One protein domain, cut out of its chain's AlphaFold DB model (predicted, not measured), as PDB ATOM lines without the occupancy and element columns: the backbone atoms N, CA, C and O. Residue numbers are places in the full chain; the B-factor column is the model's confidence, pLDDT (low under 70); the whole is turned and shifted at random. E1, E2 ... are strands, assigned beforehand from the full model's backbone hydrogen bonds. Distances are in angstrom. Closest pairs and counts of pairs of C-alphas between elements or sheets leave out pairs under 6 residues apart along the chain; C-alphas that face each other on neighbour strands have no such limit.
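AT A GLANCE: This is residues 88 to 231 of the 235 residues of the protein "Hypothetical protein" of Palpitomonas bilix (UniProt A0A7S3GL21). With little regular structure, this is a loose sandwich, two sheets partly face to face: the twisted antiparallel meander E1 E2 E3 E4, each strand beside the one before, and the hairpin E5 and E6, its strands crossed over the E1 side. Residues 192 to 197 stick out. The printed part has 144 residues, 44 in six named strands, E1 to E6 along the chain, with no named helix: all strand. The radius of gyration of the C-alphas is 18.3 A; the spans are 60 by 40 by 27 A.

IN THESE COORDINATES: E1, residues 102 to 108, begins at C-alpha 102 (-41.709, 28.743, -130.027). E2 is residues 121 to 129, 24.7 A; E3 138 to 147, 25.0 A; E4 169 to 176, 23.0 A. E5 is residues 184 to 188; E6, 224 to 228, ends at C-alpha 228 (-36.936, 32.853, -118.892).

HOW THE PARTS SIT: Within hydrogen-bond range are N 106 and O 126 (E1, E2), 2.9 A; N 125 and O 142 (E2, E3), 2.9 A; N 141 and O 173 (E3, E4), 2.8 A; N 227 and O 185 (E6, E5), 3.1 A. The closest C-alphas of E1 and E5, Ser 104 and Ile 184, are 5.9 A apart.

THE WHOLE: The farthest C-alphas, Phe 157 and Ser 206, are 60.2 A apart. The printed part has no cut. The links E1 to E2, E3 to E4 and E5 to E6 are long. Residues 156 to 165 and 189 to 231 have pLDDT under 70.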
ATOM      1  N   ASP A  88     -32.451  30.388-155.192       79.56
ATOM      2  CA  ASP A  88     -31.296  31.232-155.523       79.56
ATOM      3  C   ASP A  88     -31.054  32.411-154.580       79.56
ATOM      4  O   ASP A  88     -29.927  32.908-154.471       79.56
ATOM      5  N   ALA A  89     -32.098  32.866-153.885       84.38
ATOM      6  CA  ALA A  89     -32.005  33.969-152.939       84.38
ATOM      7  C   ALA A  89     -31.233  33.595-151.659       84.38
ATOM      8  O   ALA A  89     -30.774  34.488-150.936       84.38
ATOM      9  N   TYR A  90     -31.081  32.300-151.362       85.56
ATOM     10  CA  TYR A  90     -30.464  31.807-150.135       85.56
ATOM     11  C   TYR A  90     -29.321  30.837-150.444       85.56
ATOM     12  O   TYR A  90     -29.445  29.926-151.246       85.56
ATOM     13  N   GLU A  91     -28.192  30.975-149.746       85.38
ATOM     14  CA  GLU A  91     -27.106  29.983-149.852       85.38
ATOM     15  C   GLU A  91     -27.498  28.636-149.206       85.38
ATOM     16  O   GLU A  91     -27.026  27.575-149.611       85.38
ATOM     17  N   MET A  92     -28.379  28.677-148.202       87.00
ATOM     18  CA  MET A  92     -28.972  27.504-147.561       87.00
ATOM     19  C   MET A  92     -30.378  27.828-147.043       87.00
ATOM     20  O   MET A  92     -30.585  28.859-146.393       87.00
ATOM     21  N   LEU A  93     -31.328  26.920-147.257       88.56
ATOM     22  CA  LEU A  93     -32.691  27.019-146.752       88.56
ATOM     23  C   LEU A  93     -33.138  25.667-146.190       88.56
ATOM     24  O   LEU A  93     -33.446  24.736-146.919       88.56
ATOM     25  N   HIS A  94     -33.224  25.577-144.862       88.19
ATOM     26  CA  HIS A  94     -33.620  24.352-144.162       88.19
ATOM     27  C   HIS A  94     -34.903  24.575-143.367       88.19
ATOM     28  O   HIS A  94     -34.987  25.493-142.543       88.19
ATOM     29  N   ARG A  95     -35.905  23.717-143.579       88.31
ATOM     30  CA  ARG A  95     -37.179  23.755-142.846       88.31
ATOM     31  C   ARG A  95     -37.104  22.836-141.630       88.31
ATOM     32  O   ARG A  95     -36.915  21.631-141.754       88.31
ATOM     33  N   LEU A  96     -37.271  23.407-140.440       88.56
ATOM     34  CA  LEU A  96     -37.240  22.670-139.177       88.56
ATOM     35  C   LEU A  96     -38.662  22.483-138.645       88.56
ATOM     36  O   LEU A  96     -39.394  23.456-138.470       88.56
ATOM     37  N   ASN A  97     -39.026  21.241-138.324       88.69
ATOM     38  CA  ASN A  97     -40.293  20.923-137.670       88.69
ATOM     39  C   ASN A  97     -40.084  20.782-136.157       88.69
ATOM     40  O   ASN A  97     -39.240  20.011-135.703       88.69
ATOM     41  N   VAL A  98     -40.861  21.531-135.374       86.50
ATOM     42  CA  VAL A  98     -40.822  21.525-133.903       86.50
ATOM     43  C   VAL A  98     -42.167  21.078-133.336       86.50
ATOM     44  O   VAL A  98     -43.210  21.385-133.906       86.50
ATOM     45  N   ASP A  99     -42.155  20.393-132.189       87.19
ATOM     46  CA  ASP A  99     -43.383  19.859-131.570       87.19
ATOM     47  C   ASP A  99     -44.402  20.947-131.202       87.19
ATOM     48  O   ASP A  99     -45.609  20.725-131.240       87.19
ATOM     49  N   TRP A 100     -43.903  22.107-130.770       89.62
ATOM     50  CA  TRP A 100     -44.711  23.208-130.261       89.62
ATOM     51  C   TRP A 100     -44.200  24.536-130.811       89.62
ATOM     52  O   TRP A 100     -42.984  24.713-130.953       89.62
ATOM     53  N   PRO A 101     -45.095  25.511-131.041       90.69
ATOM     54  CA  PRO A 101     -44.685  26.838-131.463       90.69
ATOM     55  C   PRO A 101     -43.762  27.457-130.411       90.69
ATOM     56  O   PRO A 101     -43.999  27.358-129.203       90.69
ATOM     57  N   CYS A 102     -42.696  28.097-130.879       90.50
ATOM     58  CA  CYS A 102     -41.709  28.743-130.027       90.50
ATOM     59  C   CYS A 102     -41.810  30.262-130.186       90.50
ATOM     60  O   CYS A 102     -41.604  30.780-131.278       90.50
ATOM     61  N   LEU A 103     -42.106  30.988-129.102       89.38
ATOM     62  CA  LEU A 103     -42.186  32.461-129.144       89.38
ATOM     63  C   LEU A 103     -40.818  33.133-129.199       89.38
ATOM     64  O   LEU A 103     -40.683  34.266-129.652       89.38
ATOM     65  N   SER A 104     -39.813  32.468-128.640       90.06
ATOM     66  CA  SER A 104     -38.472  33.014-128.543       90.06
ATOM     67  C   SER A 104     -37.438  31.917-128.697       90.06
ATOM     68  O   SER A 104     -37.606  30.803-128.190       90.06
ATOM     69  N   PHE A 105     -36.356  32.269-129.380       92.44
ATOM     70  CA  PHE A 105     -35.162  31.460-129.503       92.44
ATOM     71  C   PHE A 105     -33.920  32.336-129.333       92.44
ATOM     72  O   PHE A 105     -33.969  33.554-129.521       92.44
ATOM     73  N   ASP A 106     -32.816  31.717-128.935       93.00
ATOM     74  CA  ASP A 106     -31.510  32.359-128.835       93.00
ATOM     75  C   ASP A 106     -30.413  31.372-129.244       93.00
ATOM     76  O   ASP A 106     -30.532  30.166-129.014       93.00
ATOM     77  N   TYR A 107     -29.339  31.871-129.850       90.75
ATOM     78  CA  TYR A 107     -28.268  31.027-130.380       90.75
ATOM     79  C   TYR A 107     -27.210  30.718-129.324       90.75
ATOM     80  O   TYR A 107     -26.811  31.568-128.524       90.75
ATOM     81  N   LEU A 108     -26.699  29.490-129.352       88.31
ATOM     82  CA  LEU A 108     -25.591  29.062-128.512       88.31
ATOM     83  C   LEU A 108     -24.297  29.161-129.298       88.31
ATOM     84  O   LEU A 108     -24.143  28.564-130.360       88.31
ATOM     85  N   ARG A 109     -23.330  29.873-128.720       85.00
ATOM     86  CA  ARG A 109     -21.970  29.906-129.253       85.00
ATOM     87  C   ARG A 109     -21.323  28.545-129.035       85.00
ATOM     88  O   ARG A 109     -21.200  28.075-127.901       85.00
ATOM     89  N   ASP A 110     -20.907  27.906-130.107       82.62
ATOM     90  CA  ASP A 110     -20.163  26.662-130.037       82.62
ATOM     91  C   ASP A 110     -18.653  26.930-129.915       82.62
ATOM     92  O   ASP A 110     -18.197  28.074-129.848       82.62
ATOM     93  N   THR A 111     -17.864  25.862-129.809       80.62
ATOM     94  CA  THR A 111     -16.397  25.931-129.725       80.62
ATOM     95  C   THR A 111     -15.713  25.253-130.912       80.62
ATOM     96  O   THR A 111     -14.541  24.906-130.797       80.62
ATOM     97  N   LEU A 112     -16.418  25.024-132.029       78.25
ATOM     98  CA  LEU A 112     -15.887  24.281-133.182       78.25
ATOM     99  C   LEU A 112     -15.018  25.135-134.120       78.25
ATOM    100  O   LEU A 112     -14.528  24.631-135.123       78.25
ATOM    101  N   GLY A 113     -14.810  26.414-133.808       78.31
ATOM    102  CA  GLY A 113     -13.941  27.307-134.570       78.31
ATOM    103  C   GLY A 113     -14.519  28.710-134.698       78.31
ATOM    104  O   GLY A 113     -15.690  28.949-134.410       78.31
ATOM    105  N   VAL A 114     -13.676  29.652-135.116       76.25
ATOM    106  CA  VAL A 114     -14.082  31.028-135.424       76.25
ATOM    107  C   VAL A 114     -14.286  31.134-136.934       76.25
ATOM    108  O   VAL A 114     -13.457  30.636-137.685       76.25
ATOM    109  N   ASN A 115     -15.366  31.795-137.359       78.56
ATOM    110  CA  ASN A 115     -15.673  32.081-138.764       78.56
ATOM    111  C   ASN A 115     -15.781  30.830-139.661       78.56
ATOM    112  O   ASN A 115     -15.029  30.653-140.618       78.56
ATOM    113  N   ARG A 116     -16.715  29.931-139.323       80.88
ATOM    114  CA  ARG A 116     -17.021  28.754-140.144       80.88
ATOM    115  C   ARG A 116     -17.836  29.191-141.363       80.88
ATOM    116  O   ARG A 116     -18.989  29.570-141.213       80.88
ATOM    117  N   VAL A 117     -17.206  29.143-142.532       82.12
ATOM    118  CA  VAL A 117     -17.800  29.458-143.848       82.12
ATOM    119  C   VAL A 117     -17.854  28.242-144.777       82.12
ATOM    120  O   VAL A 117     -18.336  28.344-145.895       82.12
ATOM    121  N   LYS A 118     -17.330  27.094-144.329       85.38
ATOM    122  CA  LYS A 118     -17.346  25.840-145.085       85.38
ATOM    123  C   LYS A 118     -18.500  24.963-144.617       85.38
ATOM    124  O   LYS A 118     -18.716  24.848-143.406       85.38
ATOM    125  N   PHE A 119     -19.183  24.351-145.572       85.44
ATOM    126  CA  PHE A 119     -20.219  23.358-145.338       85.44
ATOM    127  C   PHE A 119     -19.567  21.992-145.039       85.44
ATOM    128  O   PHE A 119     -18.399  21.792-145.382       85.44
ATOM    129  N   PRO A 120     -20.247  21.090-144.313       88.44
ATOM    130  CA  PRO A 120     -21.544  21.264-143.660       88.44
ATOM    131  C   PRO A 120     -21.476  22.112-142.377       88.44
ATOM    132  O   PRO A 120     -20.602  21.956-141.513       88.44
ATOM    133  N   LEU A 121     -22.456  22.995-142.203       89.19
ATOM    134  CA  LEU A 121     -22.583  23.829-141.016       89.19
ATOM    135  C   LEU A 121     -23.278  23.072-139.877       89.19
ATOM    136  O   LEU A 121     -24.013  22.098-140.040       89.19
ATOM    137  N   THR A 122     -23.006  23.515-138.654       90.12
ATOM    138  CA  THR A 122     -23.669  23.008-137.447       90.12
ATOM    139  C   THR A 122     -23.872  24.168-136.500       90.12
ATOM    140  O   THR A 122     -22.900  24.856-136.166       90.12
ATOM    141  N   PHE A 123     -25.094  24.366-136.027       91.00
ATOM    142  CA  PHE A 123     -25.395  25.390-135.036       91.00
ATOM    143  C   PHE A 123     -26.263  24.841-133.910       91.00
ATOM    144  O   PHE A 123     -26.859  23.768-133.986       91.00
ATOM    145  N   TYR A 124     -26.281  25.602-132.824       91.44
ATOM    146  CA  TYR A 124     -27.000  25.272-131.610       91.44
ATOM    147  C   TYR A 124     -27.891  26.450-131.266       91.44
ATOM    148  O   TYR A 124     -27.458  27.605-131.327       91.44
ATOM    149  N   PHE A 125     -29.119  26.173-130.867       92.38
ATOM    150  CA  PHE A 125     -30.030  27.196-130.384       92.38
ATOM    151  C   PHE A 125     -30.883  26.646-129.253       92.38
ATOM    152  O   PHE A 125     -31.045  25.438-129.084       92.38
ATOM    153  N   VAL A 126     -31.401  27.546-128.437       92.19
ATOM    154  CA  VAL A 126     -32.380  27.228-127.407       92.19
ATOM    155  C   VAL A 126     -33.668  27.933-127.768       92.19
ATOM    156  O   VAL A 126     -33.651  29.122-128.067       92.19
ATOM    157  N   ALA A 127     -34.774  27.210-127.697       92.50
ATOM    158  CA  ALA A 127     -36.108  27.721-127.935       92.50
ATOM    159  C   ALA A 127     -37.018  27.418-126.741       92.50
ATOM    160  O   ALA A 127     -36.849  26.428-126.024       92.50
ATOM    161  N   GLY A 128     -37.969  28.311-126.497       91.44
ATOM    162  CA  GLY A 128     -38.984  28.141-125.466       91.44
ATOM    163  C   GLY A 128     -40.346  27.852-126.082       91.44
ATOM    164  O   GLY A 128     -40.824  28.661-126.879       91.44
ATOM    165  N   THR A 129     -40.971  26.736-125.706       90.81
ATOM    166  CA  THR A 129     -42.258  26.334-126.285       90.81
ATOM    167  C   THR A 129     -43.447  27.087-125.678       90.81
ATOM    168  O   THR A 129     -43.392  27.593-124.550       90.81
ATOM    169  N   MET A 130     -44.530  27.151-126.456       91.00
ATOM    170  CA  MET A 130     -45.875  27.530-126.037       91.00
ATOM    171  C   MET A 130     -46.815  26.337-126.253       91.00
ATOM    172  O   MET A 130     -47.295  26.094-127.356       91.00
ATOM    173  N   ALA A 131     -47.087  25.610-125.177       88.38
ATOM    174  CA  ALA A 131     -48.126  24.592-125.121       88.38
ATOM    175  C   ALA A 131     -49.378  25.143-124.421       88.38
ATOM    176  O   ALA A 131     -49.286  26.005-123.541       88.38
ATOM    177  N   GLU A 132     -50.545  24.596-124.764       87.06
ATOM    178  CA  GLU A 132     -51.839  24.991-124.185       87.06
ATOM    179  C   GLU A 132     -51.872  24.800-122.658       87.06
ATOM    180  O   GLU A 132     -52.377  25.639-121.910       87.06
ATOM    181  N   ARG A 133     -51.278  23.706-122.168       87.44
ATOM    182  CA  ARG A 133     -51.163  23.433-120.732       87.44
ATOM    183  C   ARG A 133     -49.812  23.894-120.207       87.44
ATOM    184  O   ARG A 133     -48.762  23.478-120.682       87.44
ATOM    185  N   ASN A 134     -49.837  24.632-119.096       84.62
ATOM    186  CA  ASN A 134     -48.630  25.151-118.441       84.62
ATOM    187  C   ASN A 134     -47.567  24.090-118.108       84.62
ATOM    188  O   ASN A 134     -46.393  24.433-118.043       84.62
ATOM    189  N   LYS A 135     -47.970  22.833-117.881       85.75
ATOM    190  CA  LYS A 135     -47.069  21.717-117.544       85.75
ATOM    191  C   LYS A 135     -46.359  21.107-118.753       85.75
ATOM    192  O   LYS A 135     -45.341  20.457-118.562       85.75
ATOM    193  N   ASP A 136     -46.897  21.324-119.948       88.06
ATOM    194  CA  ASP A 136     -46.380  20.751-121.192       88.06
ATOM    195  C   ASP A 136     -45.351  21.696-121.849       88.06
ATOM    196  O   ASP A 136     -44.736  21.361-122.860       88.06
ATOM    197  N   ASN A 137     -45.133  22.881-121.259       89.06
ATOM    198  CA  ASN A 137     -44.111  23.815-121.710       89.06
ATOM    199  C   ASN A 137     -42.711  23.311-121.348       89.06
ATOM    200  O   ASN A 137     -42.447  22.793-120.257       89.06
ATOM    201  N   LYS A 138     -41.789  23.505-122.282       90.31
ATOM    202  CA  LYS A 138     -40.411  23.042-122.199       90.31
ATOM    203  C   LYS A 138     -39.481  24.075-122.818       90.31
ATOM    204  O   LYS A 138     -39.815  24.767-123.776       90.31
ATOM    205  N   VAL A 139     -38.293  24.177-122.243       91.19
ATOM    206  CA  VAL A 139     -37.160  24.831-122.888       91.19
ATOM    207  C   VAL A 139     -36.418  23.744-123.647       91.19
ATOM    208  O   VAL A 139     -35.895  22.809-123.038       91.19
ATOM    209  N   GLN A 140     -36.421  23.842-124.969       91.31
ATOM    210  CA  GLN A 140     -35.748  22.905-125.850       91.31
ATOM    211  C   GLN A 140     -34.409  23.478-126.272       91.31
ATOM    212  O   GLN A 140     -34.277  24.632-126.665       91.31
ATOM    213  N   LEU A 141     -33.404  22.634-126.182       91.56
ATOM    214  CA  LEU A 141     -32.067  22.891-126.635       91.56
ATOM    215  C   LEU A 141     -31.831  22.034-127.867       91.56
ATOM    216  O   LEU A 141     -31.845  20.808-127.771       91.56
ATOM    217  N   VAL A 142     -31.620  22.683-128.999       92.56
ATOM    218  CA  VAL A 142     -31.572  22.045-130.305       92.56
ATOM    219  C   VAL A 142     -30.176  22.196-130.889       92.56
ATOM    220  O   VAL A 142     -29.586  23.279-130.877       92.56
ATOM    221  N   LYS A 143     -29.649  21.088-131.396       93.06
ATOM    222  CA  LYS A 143     -28.470  21.028-132.249       93.06
ATOM    223  C   LYS A 143     -28.947  20.645-133.640       93.06
ATOM    224  O   LYS A 143     -29.603  19.619-133.796       93.06
ATOM    225  N   VAL A 144     -28.585  21.455-134.623       93.06
ATOM    226  CA  VAL A 144     -28.807  21.147-136.033       93.06
ATOM    227  C   VAL A 144     -27.443  20.942-136.663       93.06
ATOM    228  O   VAL A 144     -26.584  21.825-136.582       93.06
ATOM    229  N   SER A 145     -27.222  19.754-137.206       91.31
ATOM    230  CA  SER A 145     -25.979  19.339-137.857       91.31
ATOM    231  C   SER A 145     -26.235  18.937-139.299       91.31
ATOM    232  O   SER A 145     -27.372  18.640-139.650       91.31
ATOM    233  N   ASN A 146     -25.161  18.875-140.085       90.12
ATOM    234  CA  ASN A 146     -25.213  18.509-141.495       90.12
ATOM    235  C   ASN A 146     -26.037  19.490-142.346       90.12
ATOM    236  O   ASN A 146     -26.871  19.094-143.144       90.12
ATOM    237  N   LEU A 147     -25.859  20.790-142.102       89.31
ATOM    238  CA  LEU A 147     -26.508  21.825-142.900       89.31
ATOM    239  C   LEU A 147     -25.660  22.091-144.130       89.31
ATOM    240  O   LEU A 147     -24.595  22.700-144.007       89.31
ATOM    241  N   CYS A 148     -26.138  21.624-145.269       88.06
ATOM    242  CA  CYS A 148     -25.499  21.789-146.561       88.06
ATOM    243  C   CYS A 148     -26.053  22.999-147.320       88.06
ATOM    244  O   CYS A 148     -27.067  23.587-146.914       88.06
ATOM    245  N   ARG A 149     -25.356  23.389-148.391       86.62
ATOM    246  CA  ARG A 149     -25.883  24.357-149.354       86.62
ATOM    247  C   ARG A 149     -27.071  23.731-150.060       86.62
ATOM    248  O   ARG A 149     -27.022  22.563-150.409       86.62
ATOM    249  N   THR A 150     -28.120  24.515-150.238       83.75
ATOM    250  CA  THR A 150     -29.318  24.088-150.979       83.75
ATOM    251  C   THR A 150     -29.546  24.957-152.209       83.75
ATOM    252  O   THR A 150     -30.527  24.767-152.911       83.75
ATOM    253  N   ARG A 151     -28.666  25.938-152.453       79.75
ATOM    254  CA  ARG A 151     -28.753  26.828-153.607       79.75
ATOM    255  C   ARG A 151     -28.626  25.989-154.880       79.75
ATOM    256  O   ARG A 151     -27.628  25.286-155.008       79.75
ATOM    257  N   TYR A 152     -29.595  26.109-155.786       74.19
ATOM    258  CA  TYR A 152     -29.705  25.315-157.020       74.19
ATOM    259  C   TYR A 152     -30.042  23.826-156.830       74.19
ATOM    260  O   TYR A 152     -29.872  23.050-157.760       74.19
ATOM    261  N   ASP A 153     -30.548  23.408-155.664       71.12
ATOM    262  CA  ASP A 153     -30.968  22.007-155.439       71.12
ATOM    263  C   ASP A 153     -32.146  21.584-156.346       71.12
ATOM    264  O   ASP A 153     -32.372  20.403-156.587       71.12
ATOM    265  N   ASP A 154     -32.876  22.560-156.895       70.81
ATOM    266  CA  ASP A 154     -33.969  22.343-157.849       70.81
ATOM    267  C   ASP A 154     -33.480  22.258-159.315       70.81
ATOM    268  O   ASP A 154     -34.252  21.877-160.199       70.81
ATOM    269  N   ASP A 155     -32.205  22.574-159.585       72.31
ATOM    270  CA  ASP A 155     -31.610  22.527-160.924       72.31
ATOM    271  C   ASP A 155     -30.902  21.182-161.155       72.31
ATOM    272  O   ASP A 155     -29.803  20.943-160.653       72.31
ATOM    273  N   GLU A 156     -31.462  20.323-162.016       64.19
ATOM    274  CA  GLU A 156     -30.880  19.007-162.368       64.19
ATOM    275  C   GLU A 156     -29.458  19.075-162.976       64.19
ATOM    276  O   GLU A 156     -28.789  18.050-163.120       64.19
ATOM    277  N   PHE A 157     -28.982  20.269-163.343       64.81
ATOM    278  CA  PHE A 157     -27.673  20.509-163.959       64.81
ATOM    279  C   PHE A 157     -26.637  21.137-163.018       64.81
ATOM    280  O   PHE A 157     -25.508  21.392-163.451       64.81
ATOM    281  N   ALA A 158     -26.985  21.418-161.762       65.06
ATOM    282  CA  ALA A 158     -26.038  21.981-160.811       65.06
ATOM    283  C   ALA A 158     -25.022  20.914-160.359       65.06
ATOM    284  O   ALA A 158     -25.386  19.873-159.817       65.06
ATOM    285  N   GLU A 159     -23.723  21.167-160.568       64.44
ATOM    286  CA  GLU A 159     -22.664  20.315-160.014       64.44
ATOM    287  C   GLU A 159     -22.544  20.556-158.503       64.44
ATOM    288  O   GLU A 159     -21.885  21.499-158.053       64.44
ATOM    289  N   VAL A 160     -23.198  19.701-157.719       62.81
ATOM    290  CA  VAL A 160     -23.049  19.654-156.262       62.81
ATOM    291  C   VAL A 160     -21.849  18.763-155.927       62.81
ATOM    292  O   VAL A 160     -21.733  17.646-156.426       62.81
ATOM    293  N   ASP A 161     -20.924  19.260-155.105       66.06
ATOM    294  CA  ASP A 161     -19.811  18.452-154.593       66.06
ATOM    295  C   ASP A 161     -20.371  17.345-153.684       66.06
ATOM    296  O   ASP A 161     -21.102  17.649-152.741       66.06
ATOM    297  N   GLU A 162     -20.034  16.073-153.937       64.50
ATOM    298  CA  GLU A 162     -20.551  14.908-153.188       64.50
ATOM    299  C   GLU A 162     -20.303  15.028-151.667       64.50
ATOM    300  O   GLU A 162     -21.028  14.447-150.858       64.50
ATOM    301  N   GLU A 163     -19.286  15.793-151.243       62.94
ATOM    302  CA  GLU A 163     -18.999  16.063-149.823       62.94
ATOM    303  C   GLU A 163     -19.995  17.041-149.160       62.94
ATOM    304  O   GLU A 163     -20.085  17.081-147.927       62.94
ATOM    305  N   GLU A 164     -20.738  17.820-149.951       66.31
ATOM    306  CA  GLU A 164     -21.780  18.751-149.502       66.31
ATOM    307  C   GLU A 164     -23.196  18.156-149.639       66.31
ATOM    308  O   GLU A 164     -24.166  18.834-149.318       66.31
ATOM    309  N   GLU A 165     -23.357  16.889-150.026       69.62
ATOM    310  CA  GLU A 165     -24.673  16.250-150.140       69.62
ATOM    311  C   GLU A 165     -25.077  15.566-148.817       69.62
ATOM    312  O   GLU A 165     -24.403  14.663-148.308       69.62
ATOM    313  N   GLY A 166     -26.186  15.997-148.207       74.88
ATOM    314  CA  GLY A 166     -26.722  15.308-147.036       74.88
ATOM    315  C   GLY A 166     -27.870  16.006-146.316       74.88
ATOM    316  O   GLY A 166     -27.957  17.230-146.255       74.88
ATOM    317  N   ASP A 167     -28.724  15.193-145.691       83.94
ATOM    318  CA  ASP A 167     -29.901  15.678-144.976       83.94
ATOM    319  C   ASP A 167     -29.541  16.356-143.641       83.94
ATOM    320  O   ASP A 167     -28.689  15.852-142.888       83.94
ATOM    321  N   PRO A 168     -30.234  17.451-143.272       89.88
ATOM    322  CA  PRO A 168     -30.059  18.101-141.984       89.88
ATOM    323  C   PRO A 168     -30.569  17.209-140.845       89.88
ATOM    324  O   PRO A 168     -31.708  16.740-140.830       89.88
ATOM    325  N   VAL A 169     -29.744  17.035-139.813       90.88
ATOM    326  CA  VAL A 169     -30.087  16.240-138.627       90.88
ATOM    327  C   VAL A 169     -30.355  17.158-137.439       90.88
ATOM    328  O   VAL A 169     -29.494  17.945-137.038       90.88
ATOM    329  N   MET A 170     -31.538  17.016-136.837       91.19
ATOM    330  CA  MET A 170     -31.962  17.768-135.655       91.19
ATOM    331  C   MET A 170     -31.974  16.879-134.405       91.19
ATOM    332  O   MET A 170     -32.736  15.921-134.304       91.19
ATOM    333  N   GLU A 171     -31.168  17.244-133.408       91.44
ATOM    334  CA  GLU A 171     -31.147  16.612-132.086       91.44
ATOM    335  C   GLU A 171     -31.637  17.611-131.032       91.44
ATOM    336  O   GLU A 171     -31.104  18.719-130.926       91.44
ATOM    337  N   SER A 172     -32.614  17.228-130.208       89.56
ATOM    338  CA  SER A 172     -33.152  18.089-129.151       89.56
ATOM    339  C   SER A 172     -32.974  17.491-127.752       89.56
ATOM    340  O   SER A 172     -33.010  16.278-127.534       89.56
ATOM    341  N   LYS A 173     -32.754  18.362-126.765       90.94
ATOM    342  CA  LYS A 173     -32.802  18.050-125.332       90.94
ATOM    343  C   LYS A 173     -33.747  19.006-124.640       90.94
ATOM    344  O   LYS A 173     -33.730  20.201-124.906       90.94
ATOM    345  N   GLU A 174     -34.535  18.493-123.710       89.62
ATOM    346  CA  GLU A 174     -35.652  19.243-123.142       89.62
ATOM    347  C   GLU A 174     -35.471  19.459-121.649       89.62
ATOM    348  O   GLU A 174     -35.020  18.570-120.921       89.62
ATOM    349  N   VAL A 175     -35.854  20.644-121.182       89.38
ATOM    350  CA  VAL A 175     -35.975  20.950-119.761       89.38
ATOM    351  C   VAL A 175     -37.413  21.386-119.481       89.38
ATOM    352  O   VAL A 175     -37.870  22.354-120.093       89.38
ATOM    353  N   PRO A 176     -38.139  20.711-118.571       88.25
ATOM    354  CA  PRO A 176     -39.509  21.087-118.253       88.25
ATOM    355  C   PRO A 176     -39.550  22.496-117.653       88.25
ATOM    356  O   PRO A 176     -38.734  22.839-116.791       88.25
ATOM    357  N   HIS A 177     -40.510  23.308-118.096       85.44
ATOM    358  CA  HIS A 177     -40.696  24.668-117.604       85.44
ATOM    359  C   HIS A 177     -42.157  24.934-117.245       85.44
ATOM    360  O   HIS A 177     -43.081  24.579-117.969       85.44
ATOM    361  N   ASN A 178     -42.384  25.579-116.102       84.50
ATOM    362  CA  ASN A 178     -43.728  25.902-115.643       84.50
ATOM    363  C   ASN A 178     -44.204  27.216-116.278       84.50
ATOM    364  O   ASN A 178     -43.925  28.297-115.757       84.50
ATOM    365  N   GLY A 179     -44.978  27.096-117.356       84.50
ATOM    366  CA  GLY A 179     -45.576  28.220-118.085       84.50
ATOM    367  C   GLY A 179     -44.905  28.508-119.428       84.50
ATOM    368  O   GLY A 179     -43.872  27.935-119.759       84.50
ATOM    369  N   ILE A 180     -45.521  29.402-120.203       85.81
ATOM    370  CA  ILE A 180     -45.061  29.770-121.547       85.81
ATOM    371  C   ILE A 180     -43.773  30.599-121.496       85.81
ATOM    372  O   ILE A 180     -43.626  31.499-120.661       85.81
ATOM    373  N   VAL A 181     -42.846  30.342-122.415       85.06
ATOM    374  CA  VAL A 181     -41.565  31.058-122.472       85.06
ATOM    375  C   VAL A 181     -41.634  32.175-123.511       85.06
ATOM    376  O   VAL A 181     -41.411  31.957-124.697       85.06
ATOM    377  N   ASN A 182     -41.924  33.401-123.065       87.75
ATOM    378  CA  ASN A 182     -42.033  34.557-123.968       87.75
ATOM    379  C   ASN A 182     -40.669  35.119-124.403       87.75
ATOM    380  O   ASN A 182     -40.518  35.652-125.497       87.75
ATOM    381  N   ARG A 183     -39.667  35.044-123.524       88.31
ATOM    382  CA  ARG A 183     -38.309  35.507-123.811       88.31
ATOM    383  C   ARG A 183     -37.312  34.549-123.201       88.31
ATOM    384  O   ARG A 183     -37.370  34.293-121.998       88.31
ATOM    385  N   ILE A 184     -36.386  34.090-124.029       87.56
ATOM    386  CA  ILE A 184     -35.227  33.320-123.617       87.56
ATOM    387  C   ILE A 184     -33.958  34.075-123.987       87.56
ATOM    388  O   ILE A 184     -33.866  34.677-125.057       87.56
ATOM    389  N   ARG A 185     -33.006  34.100-123.057       88.00
ATOM    390  CA  ARG A 185     -31.656  34.602-123.298       88.00
ATOM    391  C   ARG A 185     -30.642  33.629-122.749       88.00
ATOM    392  O   ARG A 185     -30.777  33.163-121.611       88.00
ATOM    393  N   VAL A 186     -29.636  33.355-123.560       86.19
ATOM    394  CA  VAL A 186     -28.563  32.430-123.253       86.19
ATOM    395  C   VAL A 186     -27.315  33.227-122.911       86.19
ATOM    396  O   VAL A 186     -26.845  34.069-123.668       86.19
ATOM    397  N   SER A 187     -26.763  32.950-121.734       81.69
ATOM    398  CA  SER A 187     -25.509  33.549-121.281       81.69
ATOM    399  C   SER A 187     -24.467  32.463-121.059       81.69
ATOM    400  O   SER A 187     -24.748  31.430-120.441       81.69
ATOM    401  N   ARG A 188     -23.256  32.683-121.583       75.00
ATOM    402  CA  ARG A 188     -22.120  31.793-121.341       75.00
ATOM    403  C   ARG A 188     -21.618  32.028-119.923       75.00
ATOM    404  O   ARG A 188     -21.160  33.119-119.595       75.00
ATOM    405  N   LEU A 189     -21.650  30.991-119.100       66.50
ATOM    406  CA  LEU A 189     -20.950  30.988-117.826       66.50
ATOM    407  C   LEU A 189     -19.457  30.818-118.112       66.50
ATOM    408  O   LEU A 189     -18.967  29.708-118.350       66.50
ATOM    409  N   VAL A 190     -18.724  31.930-118.103       51.28
ATOM    410  CA  VAL A 190     -17.267  31.891-117.997       51.28
ATOM    411  C   VAL A 190     -16.966  31.413-116.580       51.28
ATOM    412  O   VAL A 190     -17.123  32.148-115.611       51.28
ATOM    413  N   PHE A 191     -16.633  30.128-116.451       43.84
ATOM    414  CA  PHE A 191     -16.135  29.547-115.206       43.84
ATOM    415  C   PHE A 191     -14.719  30.074-114.962       43.84
ATOM    416  O   PHE A 191     -13.736  29.367-115.168       43.84
ATOM    417  N   GLU A 192     -14.622  31.321-114.529       39.53
ATOM    418  CA  GLU A 192     -13.519  31.755-113.694       39.53
ATOM    419  C   GLU A 192     -14.037  31.662-112.262       39.53
ATOM    420  O   GLU A 192     -15.147  32.102-111.961       39.53
ATOM    421  N   SER A 193     -13.302  30.919-111.435       41.78
ATOM    422  CA  SER A 193     -13.581  30.641-110.026       41.78
ATOM    423  C   SER A 193     -14.442  31.719-109.359       41.78
ATOM    424  O   SER A 193     -14.023  32.868-109.321       41.78
ATOM    425  N   GLN A 194     -15.615  31.344-108.832       38.19
ATOM    426  CA  GLN A 194     -16.098  31.683-107.485       38.19
ATOM    427  C   GLN A 194     -17.530  31.162-107.293       38.19
ATOM    428  O   GLN A 194     -18.439  31.386-108.089       38.19
ATOM    429  N   ARG A 195     -17.730  30.480-106.166       42.66
ATOM    430  CA  ARG A 195     -18.993  29.963-105.622       42.66
ATOM    431  C   ARG A 195     -20.005  31.067-105.237       42.66
ATOM    432  O   ARG A 195     -20.671  30.931-104.220       42.66
ATOM    433  N   MET A 196     -20.128  32.165-105.986       40.53
ATOM    434  CA  MET A 196     -20.833  33.370-105.507       40.53
ATOM    435  C   MET A 196     -21.735  34.070-106.537       40.53
ATOM    436  O   MET A 196     -21.944  35.268-106.422       40.53
ATOM    437  N   ASN A 197     -22.331  33.363-107.507       39.47
ATOM    438  CA  ASN A 197     -23.257  34.006-108.463       39.47
ATOM    439  C   ASN A 197     -24.621  33.330-108.669       39.47
ATOM    440  O   ASN A 197     -25.385  33.754-109.529       39.47
ATOM    441  N   LEU A 198     -25.016  32.373-107.820       38.53
ATOM    442  CA  LEU A 198     -26.417  31.913-107.800       38.53
ATOM    443  C   LEU A 198     -27.363  32.918-107.095       38.53
ATOM    444  O   LEU A 198     -28.581  32.773-107.155       38.53
ATOM    445  N   MET A 199     -26.826  33.959-106.440       31.97
ATOM    446  CA  MET A 199     -27.618  34.990-105.748       31.97
ATOM    447  C   MET A 199     -27.752  36.325-106.494       31.97
ATOM    448  O   MET A 199     -28.676  37.073-106.186       31.97
ATOM    449  N   LEU A 200     -26.886  36.652-107.457       38.59
ATOM    450  CA  LEU A 200     -26.886  37.985-108.083       38.59
ATOM    451  C   LEU A 200     -27.841  38.121-109.278       38.59
ATOM    452  O   LEU A 200     -28.278  39.228-109.567       38.59
ATOM    453  N   LEU A 201     -28.310  37.012-109.861       43.41
ATOM    454  CA  LEU A 201     -29.412  37.029-110.838       43.41
ATOM    455  C   LEU A 201     -30.808  37.216-110.201       43.41
ATOM    456  O   LEU A 201     -31.817  37.118-110.888       43.41
ATOM    457  N   ARG A 202     -30.893  37.442-108.881       39.25
ATOM    458  CA  ARG A 202     -32.159  37.681-108.157       39.25
ATOM    459  C   ARG A 202     -32.533  39.160-108.025       39.25
ATOM    460  O   ARG A 202     -33.485  39.457-107.304       39.25
ATOM    461  N   ARG A 203     -31.780  40.097-108.619       38.25
ATOM    462  CA  ARG A 203     -31.901  41.521-108.255       38.25
ATOM    463  C   ARG A 203     -32.511  42.489-109.253       38.25
ATOM    464  O   ARG A 203     -32.740  43.619-108.845       38.25
ATOM    465  N   GLU A 204     -32.944  42.070-110.434       40.91
ATOM    466  CA  GLU A 204     -33.747  42.948-111.292       40.91
ATOM    467  C   GLU A 204     -35.046  42.268-111.714       40.91
ATOM    468  O   GLU A 204     -35.049  41.169-112.255       40.91
ATOM    469  N   CYS A 205     -36.152  42.972-111.444       34.75
ATOM    470  CA  CYS A 205     -37.541  42.635-111.751       34.75
ATOM    471  C   CYS A 205     -38.246  41.677-110.765       34.75
ATOM    472  O   CYS A 205     -38.329  40.470-110.957       34.75
ATOM    473  N   SER A 206     -38.930  42.253-109.767       40.09
ATOM    474  CA  SER A 206     -39.867  41.567-108.851       40.09
ATOM    475  C   SER A 206     -41.082  40.907-109.535       40.09
ATOM    476  O   SER A 206     -41.926  40.317-108.864       40.09
ATOM    477  N   ARG A 207     -41.182  41.007-110.868       40.91
ATOM    478  CA  ARG A 207     -42.232  40.423-111.718       40.91
ATOM    479  C   ARG A 207     -41.715  39.470-112.795       40.91
ATOM    480  O   ARG A 207     -42.532  38.864-113.479       40.91
ATOM    481  N   CYS A 208     -40.403  39.336-112.950       37.81
ATOM    482  CA  CYS A 208     -39.803  38.467-113.946       37.81
ATOM    483  C   CYS A 208     -39.307  37.229-113.203       37.81
ATOM    484  O   CYS A 208     -38.349  37.303-112.439       37.81
ATOM    485  N   LEU A 209     -39.983  36.094-113.366       46.66
ATOM    486  CA  LEU A 209     -39.511  34.812-112.841       46.66
ATOM    487  C   LEU A 209     -38.297  34.355-113.661       46.66
ATOM    488  O   LEU A 209     -38.397  33.418-114.442       46.66
ATOM    489  N   SER A 210     -37.157  35.030-113.499       46.25
ATOM    490  CA  SER A 210     -35.867  34.613-114.040       46.25
ATOM    491  C   SER A 210     -35.425  33.355-113.300       46.25
ATOM    492  O   SER A 210     -34.697  33.421-112.308       46.25
ATOM    493  N   THR A 211     -35.919  32.193-113.723       49.09
ATOM    494  CA  THR A 211     -35.424  30.912-113.220       49.09
ATOM    495  C   THR A 211     -34.170  30.551-114.005       49.09
ATOM    496  O   THR A 211     -34.298  30.256-115.192       49.09
ATOM    497  N   PRO A 212     -32.969  30.575-113.394       52.12
ATOM    498  CA  PRO A 212     -31.774  30.086-114.057       52.12
ATOM    499  C   PRO A 212     -31.922  28.578-114.269       52.12
ATOM    500  O   PRO A 212     -31.899  27.801-113.314       52.12
ATOM    501  N   ILE A 213     -32.103  28.167-115.521       54.84
ATOM    502  CA  ILE A 213     -32.099  26.753-115.893       54.84
ATOM    503  C   ILE A 213     -30.668  26.376-116.264       54.84
ATOM    504  O   ILE A 213     -30.127  26.870-117.257       54.84
ATOM    505  N   SER A 214     -30.051  25.516-115.451       55.50
ATOM    506  CA  SER A 214     -28.799  24.845-115.796       55.50
ATOM    507  C   SER A 214     -29.105  23.648-116.687       55.50
ATOM    508  O   SER A 214     -29.890  22.778-116.303       55.50
ATOM    509  N   LEU A 215     -28.468  23.586-117.851       56.09
ATOM    510  CA  LEU A 215     -28.566  22.426-118.731       56.09
ATOM    511  C   LEU A 215     -28.039  21.152-118.029       56.09
ATOM    512  O   LEU A 215     -27.121  21.243-117.208       56.09
ATOM    513  N   PRO A 216     -28.614  19.968-118.315       50.81
ATOM    514  CA  PRO A 216     -28.268  18.720-117.635       50.81
ATOM    515  C   PRO A 216     -26.786  18.334-117.799       50.81
ATOM    516  O   PRO A 216     -26.162  18.580-118.832       50.81
ATOM    517  N   HIS A 217     -26.227  17.692-116.766       37.59
ATOM    518  CA  HIS A 217     -24.843  17.212-116.740       37.59
ATOM    519  C   HIS A 217     -24.639  16.128-117.813       37.59
ATOM    520  O   HIS A 217     -25.425  15.188-117.893       37.59
ATOM    521  N   GLY A 218     -23.592  16.257-118.637       40.19
ATOM    522  CA  GLY A 218     -23.283  15.318-119.732       40.19
ATOM    523  C   GLY A 218     -23.325  15.927-121.135       40.19
ATOM    524  O   GLY A 218     -23.118  15.227-122.119       40.19
ATOM    525  N   VAL A 219     -23.573  17.232-121.247       46.72
ATOM    526  CA  VAL A 219     -23.423  17.971-122.500       46.72
ATOM    527  C   VAL A 219     -22.090  18.733-122.429       46.72
ATOM    528  O   VAL A 219     -21.976  19.641-121.606       46.72
ATOM    529  N   PRO A 220     -21.057  18.391-123.223       43.66
ATOM    530  CA  PRO A 220     -19.722  19.001-123.100       43.66
ATOM    531  C   PRO A 220     -19.708  20.525-123.340       43.66
ATOM    532  O   PRO A 220     -18.767  21.211-122.951       43.66
ATOM    533  N   TRP A 221     -20.788  21.068-123.904       48.22
ATOM    534  CA  TRP A 221     -21.016  22.491-124.151       48.22
ATOM    535  C   TRP A 221     -22.039  23.144-123.192       48.22
ATOM    536  O   TRP A 221     -22.325  24.332-123.320       48.22
ATOM    537  N   ALA A 222     -22.560  22.438-122.180       41.66
ATOM    538  CA  ALA A 222     -23.491  22.994-121.190       41.66
ATOM    539  C   ALA A 222     -22.783  23.827-120.105       41.66
ATOM    540  O   ALA A 222     -22.615  23.404-118.963       41.66
ATOM    541  N   LYS A 223     -22.406  25.059-120.449       51.25
ATOM    542  CA  LYS A 223     -22.126  26.130-119.472       51.25
ATOM    543  C   LYS A 223     -23.075  27.304-119.696       51.25
ATOM    544  O   LYS A 223     -22.653  28.454-119.705       51.25
ATOM    545  N   TYR A 224     -24.346  27.010-119.932       51.97
ATOM    546  CA  TYR A 224     -25.340  28.017-120.278       51.97
ATOM    547  C   TYR A 224     -26.407  28.104-119.195       51.97
ATOM    548  O   TYR A 224     -26.903  27.084-118.717       51.97
ATOM    549  N   THR A 225     -26.725  29.334-118.793       55.66
ATOM    550  CA  THR A 225     -27.911  29.636-117.988       55.66
ATOM    551  C   THR A 225     -28.928  30.308-118.887       55.66
ATOM    552  O   THR A 225     -28.611  31.314-119.528       55.66
ATOM    553  N   CYS A 226     -30.132  29.745-118.926       51.44
ATOM    554  CA  CYS A 226     -31.259  30.359-119.615       51.44
ATOM    555  C   CYS A 226     -32.033  31.217-118.619       51.44
ATOM    556  O   CYS A 226     -32.399  30.736-117.545       51.44
ATOM    557  N   ILE A 227     -32.275  32.475-118.978       57.62
ATOM    558  CA  ILE A 227     -33.209  33.344-118.263       57.62
ATOM    559  C   ILE A 227     -34.525  33.290-119.023       57.62
ATOM    560  O   ILE A 227     -34.580  33.708-120.179       57.62
ATOM    561  N   THR A 228     -35.569  32.782-118.375       52.28
ATOM    562  CA  THR A 228     -36.936  32.853-118.892       52.28
ATOM    563  C   THR A 228     -37.697  33.964-118.177       52.28
ATOM    564  O   THR A 228     -37.436  34.266-117.014       52.28
ATOM    565  N   SER A 229     -38.632  34.612-118.864       51.41
ATOM    566  CA  SER A 229     -39.633  35.464-118.216       51.41
ATOM    567  C   SER A 229     -41.015  34.906-118.511       51.41
ATOM    568  O   SER A 229     -41.460  34.941-119.661       51.41
ATOM    569  N   THR A 230     -41.698  34.410-117.483       54.00
ATOM    570  CA  THR A 230     -43.105  34.019-117.569       54.00
ATOM    571  C   THR A 230     -43.965  35.197-117.130       54.00
ATOM    572  O   THR A 230     -43.889  35.668-115.994       54.00
ATOM    573  N   THR A 231     -44.782  35.725-118.037       50.16
ATOM    574  CA  THR A 231     -45.877  36.615-117.644       50.16
ATOM    575  C   THR A 231     -47.036  35.744-117.173       50.16
ATOM    576  O   THR A 231     -47.459  34.869-117.931       50.16
TER     577      THR A 231